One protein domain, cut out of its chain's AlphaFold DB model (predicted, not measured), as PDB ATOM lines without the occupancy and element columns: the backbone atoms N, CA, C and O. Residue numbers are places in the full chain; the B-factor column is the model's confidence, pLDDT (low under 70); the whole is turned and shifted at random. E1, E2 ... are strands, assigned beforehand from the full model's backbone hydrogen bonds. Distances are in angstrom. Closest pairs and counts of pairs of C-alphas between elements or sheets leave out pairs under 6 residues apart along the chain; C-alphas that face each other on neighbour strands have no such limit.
ATOM      1  N   GLY A  83     -27.012  18.899 -23.353       94.88
ATOM      2  CA  GLY A  83     -26.884  18.256 -24.660       94.88
ATOM      3  C   GLY A  83     -28.066  18.599 -25.553       94.88
ATOM      4  O   GLY A  83     -29.138  18.969 -25.061       94.88
ATOM      5  N   TRP A  84     -27.862  18.466 -26.858       94.06
ATOM      6  CA  TRP A  84     -28.825  18.838 -27.882       94.06
ATOM      7  C   TRP A  84     -28.849  17.810 -28.997       94.06
ATOM      8  O   TRP A  84     -27.833  17.227 -29.358       94.06
ATOM      9  N   CYS A  85     -30.024  17.639 -29.569       93.38
ATOM     10  CA  CYS A  85     -30.204  17.014 -30.851       93.38
ATOM     11  C   CYS A  85     -31.320  17.747 -31.607       93.38
ATOM     12  O   CYS A  85     -32.334  18.140 -31.015       93.38
ATOM     13  N   THR A  86     -31.129  17.992 -32.904       92.19
ATOM     14  CA  THR A  86     -32.080  18.764 -33.708       92.19
ATOM     15  C   THR A  86     -32.009  18.467 -35.187       92.19
ATOM     16  O   THR A  86     -30.992  18.012 -35.696       92.19
ATOM     17  N   THR A  87     -33.090  18.810 -35.881       91.50
ATOM     18  CA  THR A  87     -33.117  18.961 -37.337       91.50
ATOM     19  C   THR A  87     -33.138  20.432 -37.763       91.50
ATOM     20  O   THR A  87     -33.343  20.741 -38.936       91.50
ATOM     21  N   TRP A  88     -32.957  21.372 -36.831       91.06
ATOM     22  CA  TRP A  88     -32.808  22.791 -37.138       91.06
ATOM     23  C   TRP A  88     -31.418  23.047 -37.692       91.06
ATOM     24  O   TRP A  88     -30.462  22.343 -37.394       91.06
ATOM     25  N   THR A  89     -31.293  24.072 -38.519       91.69
ATOM     26  CA  THR A  89     -30.008  24.483 -39.068       91.69
ATOM     27  C   THR A  89     -29.987  26.000 -39.168       91.69
ATOM     28  O   THR A  89     -30.970  26.613 -39.603       91.69
ATOM     29  N   ALA A  90     -28.881  26.613 -38.736       93.25
ATOM     30  CA  ALA A  90     -28.678  28.054 -38.852       93.25
ATOM     31  C   ALA A  90     -28.766  28.517 -40.316       93.25
ATOM     32  O   ALA A  90     -28.555  27.739 -41.248       93.25
ATOM     33  N   ASP A  91     -29.018  29.806 -40.548       93.56
ATOM     34  CA  ASP A  91     -28.985  30.329 -41.910       93.56
ATOM     35  C   ASP A  91     -27.561  30.226 -42.493       93.56
ATOM     36  O   ASP A  91     -26.585  30.704 -41.915       93.56
ATOM     37  N   SER A  92     -27.419  29.594 -43.656       93.12
ATOM     38  CA  SER A  92     -26.136  29.448 -44.351       93.12
ATOM     39  C   SER A  92     -25.691  30.713 -45.085       93.12
ATOM     40  O   SER A  92     -24.547  30.784 -45.533       93.12
ATOM     41  N   ASN A  93     -26.560  31.719 -45.211       94.19
ATOM     42  CA  ASN A  93     -26.199  32.979 -45.851       94.19
ATOM     43  C   ASN A  93     -25.077  33.700 -45.077       94.19
ATOM     44  O   ASN A  93     -25.130  33.760 -43.845       94.19
ATOM     45  N   PRO A  94     -24.111  34.333 -45.768       95.06
ATOM     46  CA  PRO A  94     -23.076  35.131 -45.117       95.06
ATOM     47  C   PRO A  94     -23.657  36.235 -44.227       95.06
ATOM     48  O   PRO A  94     -24.644  36.879 -44.586       95.06
ATOM     49  N   VAL A  95     -23.016  36.495 -43.088       96.81
ATOM     50  CA  VAL A  95     -23.360  37.631 -42.221       96.81
ATOM     51  C   VAL A  95     -22.776  38.910 -42.821       96.81
ATOM     52  O   VAL A  95     -21.559  39.083 -42.859       96.81
ATOM     53  N   THR A  96     -23.635  39.816 -43.291       95.88
ATOM     54  CA  THR A  96     -23.221  41.063 -43.966       95.88
ATOM     55  C   THR A  96     -23.323  42.311 -43.088       95.88
ATOM     56  O   THR A  96     -22.853  43.374 -43.481       95.88
ATOM     57  N   ASP A  97     -23.954  42.211 -41.919       95.50
ATOM     58  CA  ASP A  97     -24.283  43.329 -41.025       95.50
ATOM     59  C   ASP A  97     -23.521  43.282 -39.685       95.50
ATOM     60  O   ASP A  97     -23.928  43.915 -38.704       95.50
ATOM     61  N   ALA A  98     -22.422  42.523 -39.633       97.19
ATOM     62  CA  ALA A  98     -21.598  42.387 -38.440       97.19
ATOM     63  C   ALA A  98     -20.936  43.727 -38.052       97.19
ATOM     64  O   ALA A  98     -20.378  44.414 -38.914       97.19
ATOM     65  N   PRO A  99     -20.937  44.107 -36.760       97.31
ATOM     66  CA  PRO A  99     -20.126  45.220 -36.279       97.31
ATOM     67  C   PRO A  99     -18.625  44.950 -36.461       97.31
ATOM     68  O   PRO A  99     -18.191  43.804 -36.563       97.31
ATOM     69  N   ALA A 100     -17.811  46.005 -36.406       96.88
ATOM     70  CA  ALA A 100     -16.359  45.850 -36.341       96.88
ATOM     71  C   ALA A 100     -15.944  45.046 -35.092       96.88
ATOM     72  O   ALA A 100     -16.449  45.300 -33.995       96.88
ATOM     73  N   PHE A 101     -14.998  44.112 -35.247       96.50
ATOM     74  CA  PHE A 101     -14.513  43.225 -34.180       96.50
ATOM     75  C   PHE A 101     -13.588  43.921 -33.182       96.50
ATOM     76  O   PHE A 101     -12.402  43.619 -33.069       96.50
ATOM     77  N   ASN A 102     -14.167  44.857 -32.439       94.50
ATOM     78  CA  ASN A 102     -13.510  45.617 -31.381       94.50
ATOM     79  C   ASN A 102     -13.730  44.991 -29.988       94.50
ATOM     80  O   ASN A 102     -13.465  45.635 -28.974       94.50
ATOM     81  N   GLY A 103     -14.237  43.754 -29.925       93.31
ATOM     82  CA  GLY A 103     -14.585  43.056 -28.693       93.31
ATOM     83  C   GLY A 103     -15.950  43.460 -28.124       93.31
ATOM     84  O   GLY A 103     -16.878  43.821 -28.849       93.31
ATOM     85  N   GLY A 104     -16.091  43.359 -26.805       92.38
ATOM     86  CA  GLY A 104     -17.325  43.649 -26.076       92.38
ATOM     87  C   GLY A 104     -17.405  42.874 -24.762       92.38
ATOM     88  O   GLY A 104     -16.525  42.071 -24.447       92.38
ATOM     89  N   THR A 105     -18.469  43.104 -23.993       94.12
ATOM     90  CA  THR A 105     -18.724  42.355 -22.756       94.12
ATOM     91  C   THR A 105     -19.512  41.094 -23.072       94.12
ATOM     92  O   THR A 105     -20.715  41.160 -23.326       94.12
ATOM     93  N   LEU A 106     -18.839  39.947 -23.019       94.56
ATOM     94  CA  LEU A 106     -19.482  38.643 -23.114       94.56
ATOM     95  C   LEU A 106     -20.047  38.247 -21.746       94.56
ATOM     96  O   LEU A 106     -19.381  38.414 -20.724       94.56
ATOM     97  N   ARG A 107     -21.290  37.772 -21.724       94.94
ATOM     98  CA  ARG A 107     -22.002  37.385 -20.498       94.94
ATOM     99  C   ARG A 107     -22.207  35.880 -20.463       94.94
ATOM    100  O   ARG A 107     -22.333  35.266 -21.517       94.94
ATOM    101  N   ASP A 108     -22.359  35.324 -19.272       96.94
ATOM    102  CA  ASP A 108     -22.826  33.948 -19.115       96.94
ATOM    103  C   ASP A 108     -24.172  33.739 -19.828       96.94
ATOM    104  O   ASP A 108     -25.017  34.644 -19.898       96.94
ATOM    105  N   GLY A 109     -24.378  32.549 -20.381       97.19
ATOM    106  CA  GLY A 109     -25.603  32.176 -21.081       97.19
ATOM    107  C   GLY A 109     -25.375  31.233 -22.255       97.19
ATOM    108  O   GLY A 109     -24.259  30.787 -22.516       97.19
ATOM    109  N   ILE A 110     -26.469  30.947 -22.957       97.88
ATOM    110  CA  ILE A 110     -26.511  30.068 -24.124       97.88
ATOM    111  C   ILE A 110     -26.482  30.944 -25.371       97.88
ATOM    112  O   ILE A 110     -27.400  31.730 -25.588       97.88
ATOM    113  N   TYR A 111     -25.445  30.810 -26.185       98.12
ATOM    114  CA  TYR A 111     -25.298  31.479 -27.472       98.12
ATOM    115  C   TYR A 111     -25.492  30.454 -28.570       98.12
ATOM    116  O   TYR A 111     -24.649  29.587 -28.772       98.12
ATOM    117  N   ARG A 112     -26.601  30.541 -29.284       96.56
ATOM    118  CA  ARG A 112     -26.922  29.608 -30.356       96.56
ATOM    119  C   ARG A 112     -26.594  30.221 -31.703       96.56
ATOM    120  O   ARG A 112     -26.849  31.409 -31.910       96.56
ATOM    121  N   LEU A 113     -26.015  29.436 -32.602       96.50
ATOM    122  CA  LEU A 113     -25.698  29.883 -33.948       96.50
ATOM    123  C   LEU A 113     -26.995  30.136 -34.722       96.50
ATOM    124  O   LEU A 113     -27.866  29.274 -34.795       96.50
ATOM    125  N   GLU A 114     -27.124  31.326 -35.300       95.56
ATOM    126  CA  GLU A 114     -28.299  31.713 -36.088       95.56
ATOM    127  C   GLU A 114     -27.951  31.932 -37.563       95.56
ATOM    128  O   GLU A 114     -28.834  31.835 -38.411       95.56
ATOM    129  N   GLN A 115     -26.689  32.250 -37.890       96.00
ATOM    130  CA  GLN A 115     -26.279  32.521 -39.269       96.00
ATOM    131  C   GLN A 115     -24.767  32.347 -39.506       96.00
ATOM    132  O   GLN A 115     -23.958  32.632 -38.622       96.00
ATOM    133  N   GLY A 116     -24.389  31.960 -40.730       94.50
ATOM    134  CA  GLY A 116     -23.043  32.110 -41.298       94.50
ATOM    135  C   GLY A 116     -22.430  30.834 -41.880       94.50
ATOM    136  O   GLY A 116     -21.533  30.923 -42.715       94.50
ATOM    137  N   ARG A 117     -22.899  29.649 -41.464       89.38
ATOM    138  CA  ARG A 117     -22.306  28.360 -41.876       89.38
ATOM    139  C   ARG A 117     -23.314  27.275 -42.248       89.38
ATOM    140  O   ARG A 117     -22.938  26.330 -42.931       89.38
ATOM    141  N   GLY A 118     -24.578  27.408 -41.845       87.88
ATOM    142  CA  GLY A 118     -25.558  26.339 -42.046       87.88
ATOM    143  C   GLY A 118     -25.276  25.107 -41.189       87.88
ATOM    144  O   GLY A 118     -25.433  23.994 -41.671       87.88
ATOM    145  N   THR A 119     -24.817  25.308 -39.953       89.06
ATOM    146  CA  THR A 119     -24.651  24.253 -38.945       89.06
ATOM    147  C   THR A 119     -25.574  24.522 -37.764       89.06
ATOM    148  O   THR A 119     -26.152  25.608 -37.640       89.06
ATOM    149  N   ASP A 120     -25.742  23.534 -36.905       90.31
ATOM    150  CA  ASP A 120     -26.457  23.642 -35.645       90.31
ATOM    151  C   ASP A 120     -25.457  23.489 -34.505       90.31
ATOM    152  O   ASP A 120     -24.938  22.430 -34.182       90.31
ATOM    153  N   GLU A 121     -25.095  24.643 -33.966       94.56
ATOM    154  CA  GLU A 121     -24.075  24.763 -32.944       94.56
ATOM    155  C   GLU A 121     -24.584  25.727 -31.880       94.56
ATOM    156  O   GLU A 121     -25.224  26.747 -32.163       94.56
ATOM    157  N   ALA A 122     -24.273  25.427 -30.630       97.06
ATOM    158  CA  ALA A 122     -24.456  26.331 -29.521       97.06
ATOM    159  C   ALA A 122     -23.206  26.363 -28.650       97.06
ATOM    160  O   ALA A 122     -22.432  25.413 -28.571       97.06
ATOM    161  N   MET A 123     -23.024  27.489 -27.979       98.00
ATOM    162  CA  MET A 123     -21.943  27.749 -27.052       98.00
ATOM    163  C   MET A 123     -22.547  28.204 -25.727       98.00
ATOM    164  O   MET A 123     -23.207  29.241 -25.656       98.00
ATOM    165  N   ILE A 124     -22.314  27.444 -24.665       98.12
ATOM    166  CA  ILE A 124     -22.731  27.785 -23.309       98.12
ATOM    167  C   ILE A 124     -21.523  28.336 -22.572       98.12
ATOM    168  O   ILE A 124     -20.469  27.704 -22.522       98.12
ATOM    169  N   ILE A 125     -21.690  29.519 -21.993       97.50
ATOM    170  CA  ILE A 125     -20.671  30.214 -21.215       97.50
ATOM    171  C   ILE A 125     -21.140  30.309 -19.770       97.50
ATOM    172  O   ILE A 125     -22.239  30.803 -19.509       97.50
ATOM    173  N   GLN A 126     -20.296  29.861 -18.842       97.06
ATOM    174  CA  GLN A 126     -20.520  30.016 -17.407       97.06
ATOM    175  C   GLN A 126     -19.179  30.222 -16.701       97.06
ATOM    176  O   GLN A 126     -18.321  29.334 -16.696       97.06
ATOM    177  N   GLY A 127     -18.978  31.405 -16.118       95.94
ATOM    178  CA  GLY A 127     -17.689  31.780 -15.542       95.94
ATOM    179  C   GLY A 127     -16.555  31.648 -16.568       95.94
ATOM    180  O   GLY A 127     -16.619  32.222 -17.649       95.94
ATOM    181  N   SER A 128     -15.512  30.881 -16.243       96.31
ATOM    182  CA  SER A 128     -14.377  30.610 -17.144       96.31
ATOM    183  C   SER A 128     -14.535  29.346 -17.999       96.31
ATOM    184  O   SER A 128     -13.632  29.020 -18.774       96.31
ATOM    185  N   SER A 129     -15.653  28.630 -17.875       98.06
ATOM    186  CA  SER A 129     -15.942  27.419 -18.643       98.06
ATOM    187  C   SER A 129     -16.728  27.740 -19.910       98.06
ATOM    188  O   SER A 129     -17.559  28.651 -19.931       98.06
ATOM    189  N   VAL A 130     -16.478  26.961 -20.960       98.38
ATOM    190  CA  VAL A 130     -17.261  26.982 -22.198       98.38
ATOM    191  C   VAL A 130     -17.598  25.556 -22.617       98.38
ATOM    192  O   VAL A 130     -16.743  24.674 -22.551       98.38
ATOM    193  N   LEU A 131     -18.839  25.339 -23.036       98.50
ATOM    194  CA  LEU A 131     -19.320  24.085 -23.604       98.50
ATOM    195  C   LEU A 131     -19.834  24.372 -25.013       98.50
ATOM    196  O   LEU A 131     -20.755  25.172 -25.169       98.50
ATOM    197  N   PHE A 132     -19.243  23.743 -26.021       98.00
ATOM    198  CA  PHE A 132     -19.841  23.684 -27.350       98.00
ATOM    199  C   PHE A 132     -20.745  22.468 -27.429       98.00
ATOM    200  O   PHE A 132     -20.368  21.397 -26.954       98.00
ATOM    201  N   VAL A 133     -21.909  22.665 -28.028       97.38
ATOM    202  CA  VAL A 133     -22.954  21.665 -28.224       97.38
ATOM    203  C   VAL A 133     -23.301  21.670 -29.711       97.38
ATOM    204  O   VAL A 133     -23.728  22.708 -30.219       97.38
ATOM    205  N   GLY A 134     -23.054  20.561 -30.400       92.69
ATOM    206  CA  GLY A 134     -23.380  20.339 -31.814       92.69
ATOM    207  C   GLY A 134     -24.630  19.475 -32.009       92.69
ATOM    208  O   GLY A 134     -25.346  19.200 -31.037       92.69
ATOM    209  N   ASP A 135     -24.877  19.028 -33.250       84.88
ATOM    210  CA  ASP A 135     -25.893  18.002 -33.518       84.88
ATOM    211  C   ASP A 135     -25.557  16.689 -32.811       84.88
ATOM    212  O   ASP A 135     -24.452  16.451 -32.329       84.88
ATOM    213  N   PHE A 136     -26.565  15.814 -32.755       88.88
ATOM    214  CA  PHE A 136     -26.403  14.409 -32.389       88.88
ATOM    215  C   PHE A 136     -25.681  14.184 -31.058       88.88
ATOM    216  O   PHE A 136     -25.018  13.167 -30.867       88.88
ATOM    217  N   TRP A 137     -25.920  15.081 -30.099       94.25
ATOM    218  CA  TRP A 137     -25.371  15.017 -28.750       94.25
ATOM    219  C   TRP A 137     -23.850  15.200 -28.686       94.25
ATOM    220  O   TRP A 137     -23.243  14.754 -27.716       94.25
ATOM    221  N   ASP A 138     -23.240  15.873 -29.665       94.94
ATOM    222  CA  ASP A 138     -21.795  16.100 -29.714       94.94
ATOM    223  C   ASP A 138     -21.374  17.313 -28.882       94.94
ATOM    224  O   ASP A 138     -21.584  18.469 -29.260       94.94
ATOM    225  N   ASN A 139     -20.707  17.062 -27.756       97.69
ATOM    226  CA  ASN A 139     -20.240  18.115 -26.870       97.69
ATOM    227  C   ASN A 139     -18.719  18.185 -26.772       97.69
ATOM    228  O   ASN A 139     -18.024  17.175 -26.650       97.69
ATOM    229  N   THR A 140     -18.199  19.412 -26.679       98.00
ATOM    230  CA  THR A 140     -16.813  19.656 -26.264       98.00
ATOM    231  C   THR A 140     -16.733  20.680 -25.142       98.00
ATOM    232  O   THR A 140     -17.334  21.753 -25.200       98.00
ATOM    233  N   LEU A 141     -15.977  20.348 -24.096       98.50
ATOM    234  CA  LEU A 141     -15.814  21.169 -22.903       98.50
ATOM    235  C   LEU A 141     -14.422  21.798 -22.873       98.50
ATOM    236  O   LEU A 141     -13.395  21.156 -23.123       98.50
ATOM    237  N   GLY A 142     -14.386  23.068 -22.499       98.25
ATOM    238  CA  GLY A 142     -13.153  23.812 -22.376       98.25
ATOM    239  C   GLY A 142     -13.231  24.978 -21.412       98.25
ATOM    240  O   GLY A 142     -14.152  25.139 -20.608       98.25
ATOM    241  N   THR A 143     -12.214  25.818 -21.528       98.19
ATOM    242  CA  THR A 143     -12.118  27.100 -20.840       98.19
ATOM    243  C   THR A 143     -11.988  28.217 -21.853       98.19
ATOM    244  O   THR A 143     -11.527  28.006 -22.980       98.19
ATOM    245  N   TRP A 144     -12.377  29.416 -21.447       97.81
ATOM    246  CA  TRP A 144     -12.248  30.604 -22.272       97.81
ATOM    247  C   TRP A 144     -11.745  31.790 -21.451       97.81
ATOM    248  O   TRP A 144     -11.847  31.832 -20.224       97.81
ATOM    249  N   LYS A 145     -11.176  32.767 -22.152       97.19
ATOM    250  CA  LYS A 145     -10.825  34.080 -21.610       97.19
ATOM    251  C   LYS A 145     -10.781  35.112 -22.724       97.19
ATOM    252  O   LYS A 145     -10.568  34.768 -23.887       97.19
ATOM    253  N   ILE A 146     -10.878  36.385 -22.356       96.44
ATOM    254  CA  ILE A 146     -10.513  37.470 -23.263       96.44
ATOM    255  C   ILE A 146      -9.008  37.722 -23.160       96.44
ATOM    256  O   ILE A 146      -8.474  37.935 -22.073       96.44
ATOM    257  N   SER A 147      -8.314  37.696 -24.294       92.88
ATOM    258  CA  SER A 147      -6.891  38.024 -24.390       92.88
ATOM    259  C   SER A 147      -6.660  38.876 -25.630       92.88
ATOM    260  O   SER A 147      -7.084  38.505 -26.719       92.88
ATOM    261  N   ASN A 148      -6.027  40.043 -25.470       89.50
ATOM    262  CA  ASN A 148      -5.726  40.966 -26.573       89.50
ATOM    263  C   ASN A 148      -6.953  41.337 -27.432       89.50
ATOM    264  O   ASN A 148      -6.861  41.411 -28.656       89.50
ATOM    265  N   GLY A 149      -8.115  41.534 -26.797       91.56
ATOM    266  CA  GLY A 149      -9.366  41.871 -27.492       91.56
ATOM    267  C   GLY A 149     -10.011  40.711 -28.262       91.56
ATOM    268  O   GLY A 149     -10.932  40.944 -29.037       91.56
ATOM    269  N   ARG A 150      -9.553  39.470 -28.056       95.75
ATOM    270  CA  ARG A 150     -10.053  38.255 -28.717       95.75
ATOM    271  C   ARG A 150     -10.559  37.242 -27.698       95.75
ATOM    272  O   ARG A 150     -10.136  37.272 -26.540       95.75
ATOM    273  N   ILE A 151     -11.431  36.336 -28.130       97.69
ATOM    274  CA  ILE A 151     -11.822  35.171 -27.332       97.69
ATOM    275  C   ILE A 151     -10.783  34.078 -27.576       97.69
ATOM    276  O   ILE A 151     -10.657  33.573 -28.690       97.69
ATOM    277  N   ALA A 152     -10.050  33.710 -26.528       97.44
ATOM    278  CA  ALA A 152      -9.141  32.573 -26.537       97.44
ATOM    279  C   ALA A 152      -9.818  31.391 -25.840       97.44
ATOM    280  O   ALA A 152     -10.162  31.490 -24.661       97.44
ATOM    281  N   ILE A 153      -9.986  30.285 -26.561       97.75
ATOM    282  CA  ILE A 153     -10.643  29.070 -26.076       97.75
ATOM    283  C   ILE A 153      -9.653  27.914 -26.100       97.75
ATOM    284  O   ILE A 153      -8.950  27.718 -27.092       97.75
ATOM    285  N   GLN A 154      -9.643  27.129 -25.027       98.06
ATOM    286  CA  GLN A 154      -8.924  25.866 -24.931       98.06
ATOM    287  C   GLN A 154      -9.919  24.757 -24.601       98.06
ATOM    288  O   GLN A 154     -10.450  24.712 -23.492       98.06
ATOM    289  N   ILE A 155     -10.132  23.848 -25.546       98.31
ATOM    290  CA  ILE A 155     -10.909  22.625 -25.340       98.31
ATOM    291  C   ILE A 155     -10.007  21.563 -24.720       98.31
ATOM    292  O   ILE A 155      -8.847  21.430 -25.125       98.31
ATOM    293  N   GLY A 156     -10.537  20.843 -23.732       98.19
ATOM    294  CA  GLY A 156      -9.824  19.805 -22.982       98.19
ATOM    295  C   GLY A 156     -10.482  18.426 -23.032       98.19
ATOM    296  O   GLY A 156      -9.810  17.419 -22.808       98.19
ATOM    297  N   SER A 157     -11.777  18.350 -23.335       98.06
ATOM    298  CA  SER A 157     -12.505  17.082 -23.387       98.06
ATOM    299  C   SER A 157     -13.706  17.131 -24.322       98.06
ATOM    300  O   SER A 157     -14.162  18.204 -24.722       98.06
ATOM    301  N   TYR A 158     -14.207  15.947 -24.653       97.81
ATOM    302  CA  TYR A 158     -15.441  15.735 -25.395       97.81
ATOM    303  C   TYR A 158     -16.288  14.654 -24.726       97.81
ATOM    304  O   TYR A 158     -15.790  13.822 -23.958       97.81
ATOM    305  N   CYS A 159     -17.577  14.681 -25.021       97.19
ATOM    306  CA  CYS A 159     -18.529  13.636 -24.699       97.19
ATOM    307  C   CYS A 159     -19.617  13.668 -25.763       97.19
ATOM    308  O   CYS A 159     -20.082  14.739 -26.138       97.19
ATOM    309  N   ASP A 160     -19.991  12.500 -26.248       95.06
ATOM    310  CA  ASP A 160     -20.916  12.359 -27.357       95.06
ATOM    311  C   ASP A 160     -21.811  11.127 -27.179       95.06
ATOM    312  O   ASP A 160     -21.825  10.463 -26.129       95.06
ATOM    313  N   LEU A 161     -22.589  10.830 -28.219       93.19
ATOM    314  CA  LEU A 161     -23.501   9.695 -28.265       93.19
ATOM    315  C   LEU A 161     -22.805   8.331 -28.105       93.19
ATOM    316  O   LEU A 161     -23.441   7.349 -27.709       93.19
ATOM    317  N   PHE A 162     -21.509   8.253 -28.388       92.44
ATOM    318  CA  PHE A 162     -20.759   7.005 -28.459       92.44
ATOM    319  C   PHE A 162     -19.756   6.859 -27.317       92.44
ATOM    320  O   PHE A 162     -19.494   5.746 -26.857       92.44
ATOM    321  N   SER A 163     -19.161   7.962 -26.867       94.00
ATOM    322  CA  SER A 163     -17.982   7.938 -26.014       94.00
ATOM    323  C   SER A 163     -17.723   9.267 -25.299       94.00
ATOM    324  O   SER A 163     -18.446  10.250 -25.428       94.00
ATOM    325  N   SER A 164     -16.677   9.284 -24.479       96.56
ATOM    326  CA  SER A 164     -16.136  10.507 -23.898       96.56
ATOM    327  C   SER A 164     -14.631  10.369 -23.746       96.56
ATOM    328  O   SER A 164     -14.105   9.258 -23.616       96.56
ATOM    329  N   GLY A 165     -13.925  11.492 -23.748       96.88
ATOM    330  CA  GLY A 165     -12.478  11.465 -23.647       96.88
ATOM    331  C   GLY A 165     -11.839  12.835 -23.539       96.88
ATOM    332  O   GLY A 165     -12.494  13.876 -23.527       96.88
ATOM    333  N   ASN A 166     -10.512  12.817 -23.454       97.94
ATOM    334  CA  ASN A 166      -9.701  14.024 -23.456       97.94
ATOM    335  C   ASN A 166      -9.362  14.428 -24.890       97.94
ATOM    336  O   ASN A 166      -9.168  13.580 -25.761       97.94
ATOM    337  N   MET A 167      -9.216  15.728 -25.111       96.94
ATOM    338  CA  MET A 167      -8.719  16.281 -26.364       96.94
ATOM    339  C   MET A 167      -7.966  17.590 -26.111       96.94
ATOM    340  O   MET A 167      -7.944  18.100 -24.995       96.94
ATOM    341  N   SER A 168      -7.336  18.148 -27.143       96.81
ATOM    342  CA  SER A 168      -6.700  19.461 -27.046       96.81
ATOM    343  C   SER A 168      -6.890  20.230 -28.342       96.81
ATOM    344  O   SER A 168      -6.296  19.893 -29.366       96.81
ATOM    345  N   LEU A 169      -7.730  21.264 -28.297       95.81
ATOM    346  CA  LEU A 169      -7.957  22.190 -29.405       95.81
ATOM    347  C   LEU A 169      -7.920  23.624 -28.890       95.81
ATOM    348  O   LEU A 169      -8.366  23.905 -27.778       95.81
ATOM    349  N   THR A 170      -7.413  24.537 -29.718       95.44
ATOM    350  CA  THR A 170      -7.399  25.969 -29.400       95.44
ATOM    351  C   THR A 170      -8.114  26.774 -30.465       95.44
ATOM    352  O   THR A 170      -7.818  26.632 -31.651       95.44
ATOM    353  N   TYR A 171      -8.978  27.685 -30.025       95.00
ATOM    354  CA  TYR A 171      -9.581  28.692 -30.887       95.00
ATOM    355  C   TYR A 171      -9.124  30.082 -30.464       95.00
ATOM    356  O   TYR A 171      -8.979  30.378 -29.277       95.00
ATOM    357  N   ASP A 172      -8.890  30.922 -31.462       96.00
ATOM    358  CA  ASP A 172      -8.657  32.349 -31.294       96.00
ATOM    359  C   ASP A 172      -9.646  33.064 -32.209       96.00
ATOM    360  O   ASP A 172      -9.606  32.872 -33.431       96.00
ATOM    361  N   LEU A 173     -10.582  33.796 -31.606       97.19
ATOM    362  CA  LEU A 173     -11.718  34.397 -32.293       97.19
ATOM    363  C   LEU A 173     -11.684  35.918 -32.143       97.19
ATOM    364  O   LEU A 173     -11.710  36.457 -31.032       97.19
ATOM    365  N   ALA A 174     -11.689  36.620 -33.276       97.44
ATOM    366  CA  ALA A 174     -12.116  38.011 -33.296       97.44
ATOM    367  C   ALA A 174     -13.618  38.048 -32.993       97.44
ATOM    368  O   ALA A 174     -14.347  37.148 -33.419       97.44
ATOM    369  N   PHE A 175     -14.080  39.051 -32.242       98.19
ATOM    370  CA  PHE A 175     -15.489  39.122 -31.870       98.19
ATOM    371  C   PHE A 175     -16.020  40.545 -31.714       98.19
ATOM    372  O   PHE A 175     -15.262  41.494 -31.499       98.19
ATOM    373  N   ALA A 176     -17.342  40.669 -31.795       98.19
ATOM    374  CA  ALA A 176     -18.099  41.851 -31.399       98.19
ATOM    375  C   ALA A 176     -19.396  41.439 -30.696       98.19
ATOM    376  O   ALA A 176     -19.955  40.384 -30.989       98.19
ATOM    377  N   VAL A 177     -19.894  42.290 -29.799       97.69
ATOM    378  CA  VAL A 177     -21.187  42.097 -29.124       97.69
ATOM    379  C   VAL A 177     -22.126  43.253 -29.468       97.69
ATOM    380  O   VAL A 177     -21.737  44.417 -29.364       97.69
ATOM    381  N   ARG A 178     -23.371  42.944 -29.852       97.06
ATOM    382  CA  ARG A 178     -24.441  43.917 -30.138       97.06
ATOM    383  C   ARG A 178     -25.737  43.460 -29.469       97.06
ATOM    384  O   ARG A 178     -26.457  42.624 -29.998       97.06
ATOM    385  N   GLY A 179     -26.043  44.021 -28.300       96.12
ATOM    386  CA  GLY A 179     -27.194  43.574 -27.510       96.12
ATOM    387  C   GLY A 179     -27.022  42.118 -27.068       96.12
ATOM    388  O   GLY A 179     -26.033  41.800 -26.412       96.12
ATOM    389  N   ASP A 180     -27.965  41.258 -27.451       96.19
ATOM    390  CA  ASP A 180     -27.922  39.809 -27.205       96.19
ATOM    391  C   ASP A 180     -27.237  39.023 -28.338       96.19
ATOM    392  O   ASP A 180     -27.209  37.793 -28.313       96.19
ATOM    393  N   GLU A 181     -26.685  39.705 -29.341       97.50
ATOM    394  CA  GLU A 181     -25.954  39.072 -30.434       97.50
ATOM    395  C   GLU A 181     -24.447  39.071 -30.170       97.50
ATOM    396  O   GLU A 181     -23.860  40.076 -29.753       97.50
ATOM    397  N   LEU A 182     -23.817  37.944 -30.485       98.50
ATOM    398  CA  LEU A 182     -22.372  37.782 -30.546       98.50
ATOM    399  C   LEU A 182     -21.991  37.496 -31.998       98.50
ATOM    400  O   LEU A 182     -22.605  36.669 -32.662       98.50
ATOM    401  N   PHE A 183     -20.947  38.153 -32.480       98.44
ATOM    402  CA  PHE A 183     -20.361  37.908 -33.790       98.44
ATOM    403  C   PHE A 183     -18.958  37.371 -33.585       98.44
ATOM    404  O   PHE A 183     -18.206  37.966 -32.811       98.44
ATOM    405  N   THR A 184     -18.595  36.281 -34.256       98.12
ATOM    406  CA  THR A 184     -17.241  35.720 -34.180       98.12
ATOM    407  C   THR A 184     -16.670  35.419 -35.555       98.12
ATOM    408  O   THR A 184     -17.399  35.161 -36.510       98.12
ATOM    409  N   GLN A 185     -15.343  35.438 -35.652       97.12
ATOM    410  CA  GLN A 185     -14.606  34.954 -36.814       97.12
ATOM    411  C   GLN A 185     -13.281  34.341 -36.360       97.12
ATOM    412  O   GLN A 185     -12.603  34.896 -35.488       97.12
ATOM    413  N   SER A 186     -12.906  33.201 -36.946       95.56
ATOM    414  CA  SER A 186     -11.622  32.570 -36.639       95.56
ATOM    415  C   SER A 186     -10.474  33.404 -37.191       95.56
ATOM    416  O   SER A 186     -10.496  33.878 -38.322       95.56
ATOM    417  N   VAL A 187      -9.443  33.576 -36.372       92.38
ATOM    418  CA  VAL A 187      -8.274  34.397 -36.710       92.38
ATOM    419  C   VAL A 187      -7.208  33.572 -37.421       92.38
ATOM    420  O   VAL A 187      -6.431  34.095 -38.214       92.38
ATOM    421  N   LYS A 188      -7.149  32.274 -37.109       87.69
ATOM    422  CA  LYS A 188      -6.115  31.362 -37.611       87.69
ATOM    423  C   LYS A 188      -6.482  30.722 -38.945       87.69
ATOM    424  O   LYS A 188      -5.596  30.252 -39.650       87.69
ATOM    425  N   LEU A 189      -7.773  30.658 -39.263       83.06
ATOM    426  CA  LEU A 189      -8.275  30.004 -40.463       83.06
ATOM    427  C   LEU A 189      -8.660  31.068 -41.487       83.06
ATOM    428  O   LEU A 189      -9.597  31.839 -41.268       83.06
ATOM    429  N   LEU A 190      -7.915  31.088 -42.594       75.62
ATOM    430  CA  LEU A 190      -8.238  31.916 -43.753       75.62
ATOM    431  C   LEU A 190      -9.658  31.592 -44.236       75.62
ATOM    432  O   LEU A 190     -10.099  30.446 -44.152       75.62
ATOM    433  N   ASP A 191     -10.363  32.620 -44.704       81.75
ATOM    434  CA  ASP A 191     -11.700  32.525 -45.301       81.75
ATOM    435  C   ASP A 191     -12.786  31.899 -44.409       81.75
ATOM    436  O   ASP A 191     -13.805  31.412 -44.901       81.75
ATOM    437  N   THR A 192     -12.623  31.944 -43.081       88.06
ATOM    438  CA  THR A 192     -13.729  31.565 -42.195       88.06
ATOM    439  C   THR A 192     -14.843  32.609 -42.232       88.06
ATOM    440  O   THR A 192     -14.574  33.808 -42.072       88.06
ATOM    441  N   PRO A 193     -16.105  32.184 -42.431       94.44
ATOM    442  CA  PRO A 193     -17.226  33.104 -42.428       94.44
ATOM    443  C   PRO A 193     -17.390  33.732 -41.045       94.44
ATOM    444  O   PRO A 193     -17.019  33.155 -40.020       94.44
ATOM    445  N   ILE A 194     -17.983  34.921 -41.026       97.56
ATOM    446  CA  ILE A 194     -18.473  35.511 -39.786       97.56
ATOM    447  C   ILE A 194     -19.675  34.689 -39.323       97.56
ATOM    448  O   ILE A 194     -20.603  34.446 -40.096       97.56
ATOM    449  N   LEU A 195     -19.656  34.296 -38.056       97.69
ATOM    450  CA  LEU A 195     -20.743  33.588 -37.397       97.69
ATOM    451  C   LEU A 195     -21.538  34.573 -36.543       97.69
ATOM    452  O   LEU A 195     -20.951  35.318 -35.754       97.69
ATOM    453  N   ARG A 196     -22.866  34.568 -36.687       97.94
ATOM    454  CA  ARG A 196     -23.780  35.328 -35.825       97.94
ATOM    455  C   ARG A 196     -24.469  34.379 -34.862       97.94
ATOM    456  O   ARG A 196     -25.243  33.511 -35.265       97.94
ATOM    457  N   TRP A 197     -24.230  34.614 -33.586       98.00
ATOM    458  CA  TRP A 197     -24.817  33.901 -32.470       98.00
ATOM    459  C   TRP A 197     -25.842  34.790 -31.779       98.00
ATOM    460  O   TRP A 197     -25.639  35.999 -31.650       98.00
ATOM    461  N   ARG A 198     -26.908  34.187 -31.268       97.06
ATOM    462  CA  ARG A 198     -27.908  34.863 -30.446       97.06
ATOM    463  C   ARG A 198     -27.933  34.253 -29.060       97.06
ATOM    464  O   ARG A 198     -27.988  33.033 -28.915       97.06
ATOM    465  N   ARG A 199     -27.924  35.102 -28.037       97.75
ATOM    466  CA  ARG A 199     -28.156  34.680 -26.662       97.75
ATOM    467  C   ARG A 199     -29.630  34.307 -26.499       97.75
ATOM    468  O   ARG A 199     -30.509  35.134 -26.738       97.75
ATOM    469  N   VAL A 200     -29.891  33.061 -26.127       96.56
ATOM    470  CA  VAL A 200     -31.235  32.486 -25.978       96.56
ATOM    471  C   VAL A 200     -31.453  32.001 -24.550       96.56
ATOM    472  O   VAL A 200     -30.497  31.743 -23.817       96.56
ATOM    473  N   SER A 201     -32.716  31.879 -24.146       94.94
ATOM    474  CA  SER A 201     -33.065  31.369 -22.814       94.94
ATOM    475  C   SER A 201     -32.956  29.844 -22.737       94.94
ATOM    476  O   SER A 201     -32.680  29.310 -21.668       94.94
ATOM    477  N   TYR A 202     -33.158  29.145 -23.860       93.19
ATOM    478  CA  TYR A 202     -33.032  27.690 -23.984       93.19
ATOM    479  C   TYR A 202     -32.704  27.292 -25.434       93.19
ATOM    480  O   TYR A 202     -33.015  28.029 -26.372       93.19
ATOM    481  N   LEU A 203     -32.069  26.130 -25.637       93.44
ATOM    482  CA  LEU A 203     -31.550  25.711 -26.952       93.44
ATOM    483  C   LEU A 203     -32.633  25.521 -28.017       93.44
ATOM    484  O   LEU A 203     -32.411  25.885 -29.168       93.44
ATOM    485  N   CYS A 204     -33.811  25.027 -27.637       92.88
ATOM    486  CA  CYS A 204     -34.944  24.830 -28.544       92.88
ATOM    487  C   CYS A 204     -35.843  26.066 -28.690       92.88
ATOM    488  O   CYS A 204     -37.011  25.939 -29.036       92.88
ATOM    489  N   GLN A 205     -35.347  27.272 -28.397       92.25
ATOM    490  CA  GLN A 205     -36.144  28.487 -28.554       92.25
ATOM    491  C   GLN A 205     -36.417  28.778 -30.032       92.25
ATOM    492  O   GLN A 205     -35.480  28.978 -30.798       92.25
ATOM    493  N   GLU A 206     -37.672  28.856 -30.462       85.94
ATOM    494  CA  GLU A 206     -37.966  29.156 -31.868       85.94
ATOM    495  C   GLU A 206     -37.302  30.459 -32.348       85.94
ATOM    496  O   GLU A 206     -37.155  31.439 -31.608       85.94
ATOM    497  N   SER A 207     -36.867  30.455 -33.607       86.75
ATOM    498  CA  SER A 207     -36.226  31.593 -34.256       86.75
ATOM    499  C   SER A 207     -36.539  31.591 -35.742       86.75
ATOM    500  O   SER A 207     -36.537  30.545 -36.387       86.75
ATOM    501  N   THR A 208     -36.781  32.775 -36.298       84.88
ATOM    502  CA  THR A 208     -37.075  32.942 -37.726       84.88
ATOM    503  C   THR A 208     -35.856  32.722 -38.620       84.88
ATOM    504  O   THR A 208     -36.020  32.603 -39.830       84.88
ATOM    505  N   SER A 209     -34.641  32.677 -38.063       80.00
ATOM    506  CA  SER A 209     -33.416  32.380 -38.821       80.00
ATOM    507  C   SER A 209     -33.224  30.898 -39.122       80.00
ATOM    508  O   SER A 209     -32.345  30.564 -39.916       80.00
ATOM    509  N   PHE A 210     -34.009  30.007 -38.516       81.50
ATOM    510  CA  PHE A 210     -33.832  28.583 -38.738       81.50
ATOM    511  C   PHE A 210     -34.488  28.069 -40.000       81.50
ATOM    512  O   PHE A 210     -35.585  28.471 -40.387       81.50
ATOM    513  N   LYS A 211     -33.799  27.101 -40.595       85.75
ATOM    514  CA  LYS A 211     -34.325  26.239 -41.644       85.75
ATOM    515  C   LYS A 211     -34.391  24.822 -41.087       85.75
ATOM    516  O   LYS A 211     -33.496  24.408 -40.351       85.75
ATOM    517  N   CYS A 212     -35.448  24.092 -41.422       86.06
ATOM    518  CA  CYS A 212     -35.514  22.665 -41.128       86.06
ATOM    519  C   CYS A 212     -34.664  21.923 -42.162       86.06
ATOM    520  O   CYS A 212     -34.798  22.170 -43.363       86.06
ATOM    521  N   ARG A 213     -33.795  21.027 -41.691       78.50
ATOM    522  CA  ARG A 213     -33.040  20.092 -42.532       78.50
ATOM    523  C   ARG A 213     -33.990  19.125 -43.245       78.50
ATOM    524  O   ARG A 213     -33.797  18.831 -44.420       78.50
ATOM    525  N   ASP A 214     -35.057  18.736 -42.549       73.38
ATOM    526  CA  ASP A 214     -36.105  17.836 -43.023       73.38
ATOM    527  C   ASP A 214     -37.469  18.532 -43.121       73.38
ATOM    528  O   ASP A 214     -37.646  19.689 -42.740       73.38
ATOM    529  N   SER A 215     -38.483  17.805 -43.602       77.38
ATOM    530  CA  SER A 215     -39.871  18.299 -43.656       77.38
ATOM    531  C   SER A 215     -40.465  18.640 -42.279       77.38
ATOM    532  O   SER A 215     -41.493  19.316 -42.203       77.38
ATOM    533  N   LYS A 216     -39.828  18.180 -41.192       81.31
ATOM    534  CA  LYS A 216     -40.226  18.428 -39.808       81.31
ATOM    535  C   LYS A 216     -39.039  18.935 -38.999       81.31
ATOM    536  O   LYS A 216     -37.961  18.353 -38.990       81.31
ATOM    537  N   CYS A 217     -39.275  20.036 -38.303       87.38
ATOM    538  CA  CYS A 217     -38.336  20.638 -37.377       87.38
ATOM    539  C   CYS A 217     -38.499  19.985 -35.997       87.38
ATOM    540  O   CYS A 217     -39.546  20.144 -35.369       87.38
ATOM    541  N   THR A 218     -37.472  19.298 -35.506       90.62
ATOM    542  CA  THR A 218     -37.434  18.711 -34.163       90.62
ATOM    543  C   THR A 218     -36.238  19.241 -33.383       90.62
ATOM    544  O   THR A 218     -35.195  19.599 -33.937       90.62
ATOM    545  N   CYS A 219     -36.413  19.365 -32.072       92.19
ATOM    546  CA  CYS A 219     -35.373  19.808 -31.161       92.19
ATOM    547  C   CYS A 219     -35.593  19.150 -29.803       92.19
ATOM    548  O   CYS A 219     -36.685  19.215 -29.238       92.19
ATOM    549  N   MET A 220     -34.551  18.506 -29.295       93.38
ATOM    550  CA  MET A 220     -34.540  17.817 -28.017       93.38
ATOM    551  C   MET A 220     -33.316  18.239 -27.222       93.38
ATOM    552  O   MET A 220     -32.221  18.360 -27.764       93.38
ATOM    553  N   THR A 221     -33.492  18.423 -25.918       94.62
ATOM    554  CA  THR A 221     -32.402  18.796 -25.015       94.62
ATOM    555  C   THR A 221     -32.336  17.868 -23.825       94.62
ATOM    556  O   THR A 221     -33.353  17.356 -23.359       94.62
ATOM    557  N   THR A 222     -31.139  17.725 -23.276       94.31
ATOM    558  CA  THR A 222     -30.900  17.049 -22.005       94.31
ATOM    559  C   THR A 222     -30.029  17.920 -21.109       94.31
ATOM    560  O   THR A 222     -29.259  18.740 -21.604       94.31
ATOM    561  N   THR A 223     -30.137  17.738 -19.795       94.88
ATOM    562  CA  THR A 223     -29.380  18.502 -18.795       94.88
ATOM    563  C   THR A 223     -28.867  17.540 -17.740       94.88
ATOM    564  O   THR A 223     -29.657  16.783 -17.173       94.88
ATOM    565  N   ASN A 224     -27.565  17.588 -17.451       94.06
ATOM    566  CA  ASN A 224     -26.913  16.783 -16.413       94.06
ATOM    567  C   ASN A 224     -27.168  15.267 -16.555       94.06
ATOM    568  O   ASN A 224     -27.387  14.569 -15.563       94.06
TER     569      ASN A 224
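This is residues 83 to 224 of the 234 residues of an uncharacterized protein of Corallococcus sp. Z5C101001 (UniProt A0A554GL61). The domain is a closed barrel of eight strands, E2 to E9, with a small two-stranded ribbon of E1 and E10 outside the ring, near the end of E4 and the start of E5. Long strands E6 and E7 bend sharply as they pass round the barrel wall, and the long link of residues 87 to 108 runs outside the ring from the ribbon to E2. The printed part has 142 residues with ten named strands, E1 to E10 in order along the chain, and no named helix; the class is all strand. Round the ring run E2, E3, E4, E5, E6, E7, E8, E9 and back to E2, all antiparallel, and E1 and E10 are antiparallel too. The whole is compact, with a radius of gyration of the C-alphas of 14.6 A and spans of 41 by 36 by 28 A.

Find C-alpha 83 at (-26.884, 18.256, -24.660), where E1 begins; it covers residues 83 to 86. After residues 87 to 108 look for E2, residues 109 to 115, whose first C-alpha is at (-25.603, 32.176, -21.081). Then come E3, residues 122 to 126, and E4, residues 129 to 133. Three longer strands follow: E5, residues 139 to 147, is 24.1 A from first to last C-alpha; E6, residues 150 to 159, is 26.3 A; E7, residues 164 to 178, is the longest strand at 35.0 A. E8 is residues 181 to 186 and E9 residues 195 to 200. E10, residues 219 to 223, ends with C-alpha 223 at (-29.380, 18.502, -18.795).

Begin with the barrel, whose eight strands form a meander, each the antiparallel neighbour of the one before. In the hairpin of E2 and E3, look for N 111 and O 123, 2.8 A apart and within hydrogen-bond range. E4 lies on the other side of E3 from E2, with N 124 and O 131 at 2.8 A. E4 and E5 form a hairpin at 135 degrees between their directions, with N 132 and O 140 at 2.9 A. E5 and E6, a hairpin, have N 143 and O 154 at 2.9 A. E6 bends by 63 degrees at residue 156, and E7 bends by 80 degrees at residue 167; between these two, N 153 and O 171 are 2.9 A apart. The pairing of E7 is staggered: its residues 164 to 173 pair with E6 and its residues 173 to 178 with E8. E7 and E8 have N 176 and O 183 at 3.0 A, and E8 and E9 have N 182 and O 197 at 2.9 A. The ring closes between E9 and E2, antiparallel at 138 degrees, where N 198 and O 112 are 2.9 A apart. Outside the barrel, E1 and E10 stand antiparallel at 174 degrees, with N 85 and O 220 at 2.9 A. The closest C-alphas of E1 and E4 are those of Gly 83 and Val 133, 6.3 A apart. E10 is apart from E4 and E5, for instance.

The two C-alphas farthest apart are those of Asn 148 and Ser 215, at 44.4 A, while those of Gly 83 and Asn 224, the first and last printed, are 8.4 A apart. The printed part has no cut. Two links are long: E1 to E2, with 22 residues, and E9 to E10, with 18. A short antiparallel pairing joins them, residues 88 to 89 with residues 211 to 212. The mean pLDDT of the printed part is 93.9, and no printed residue is under 70.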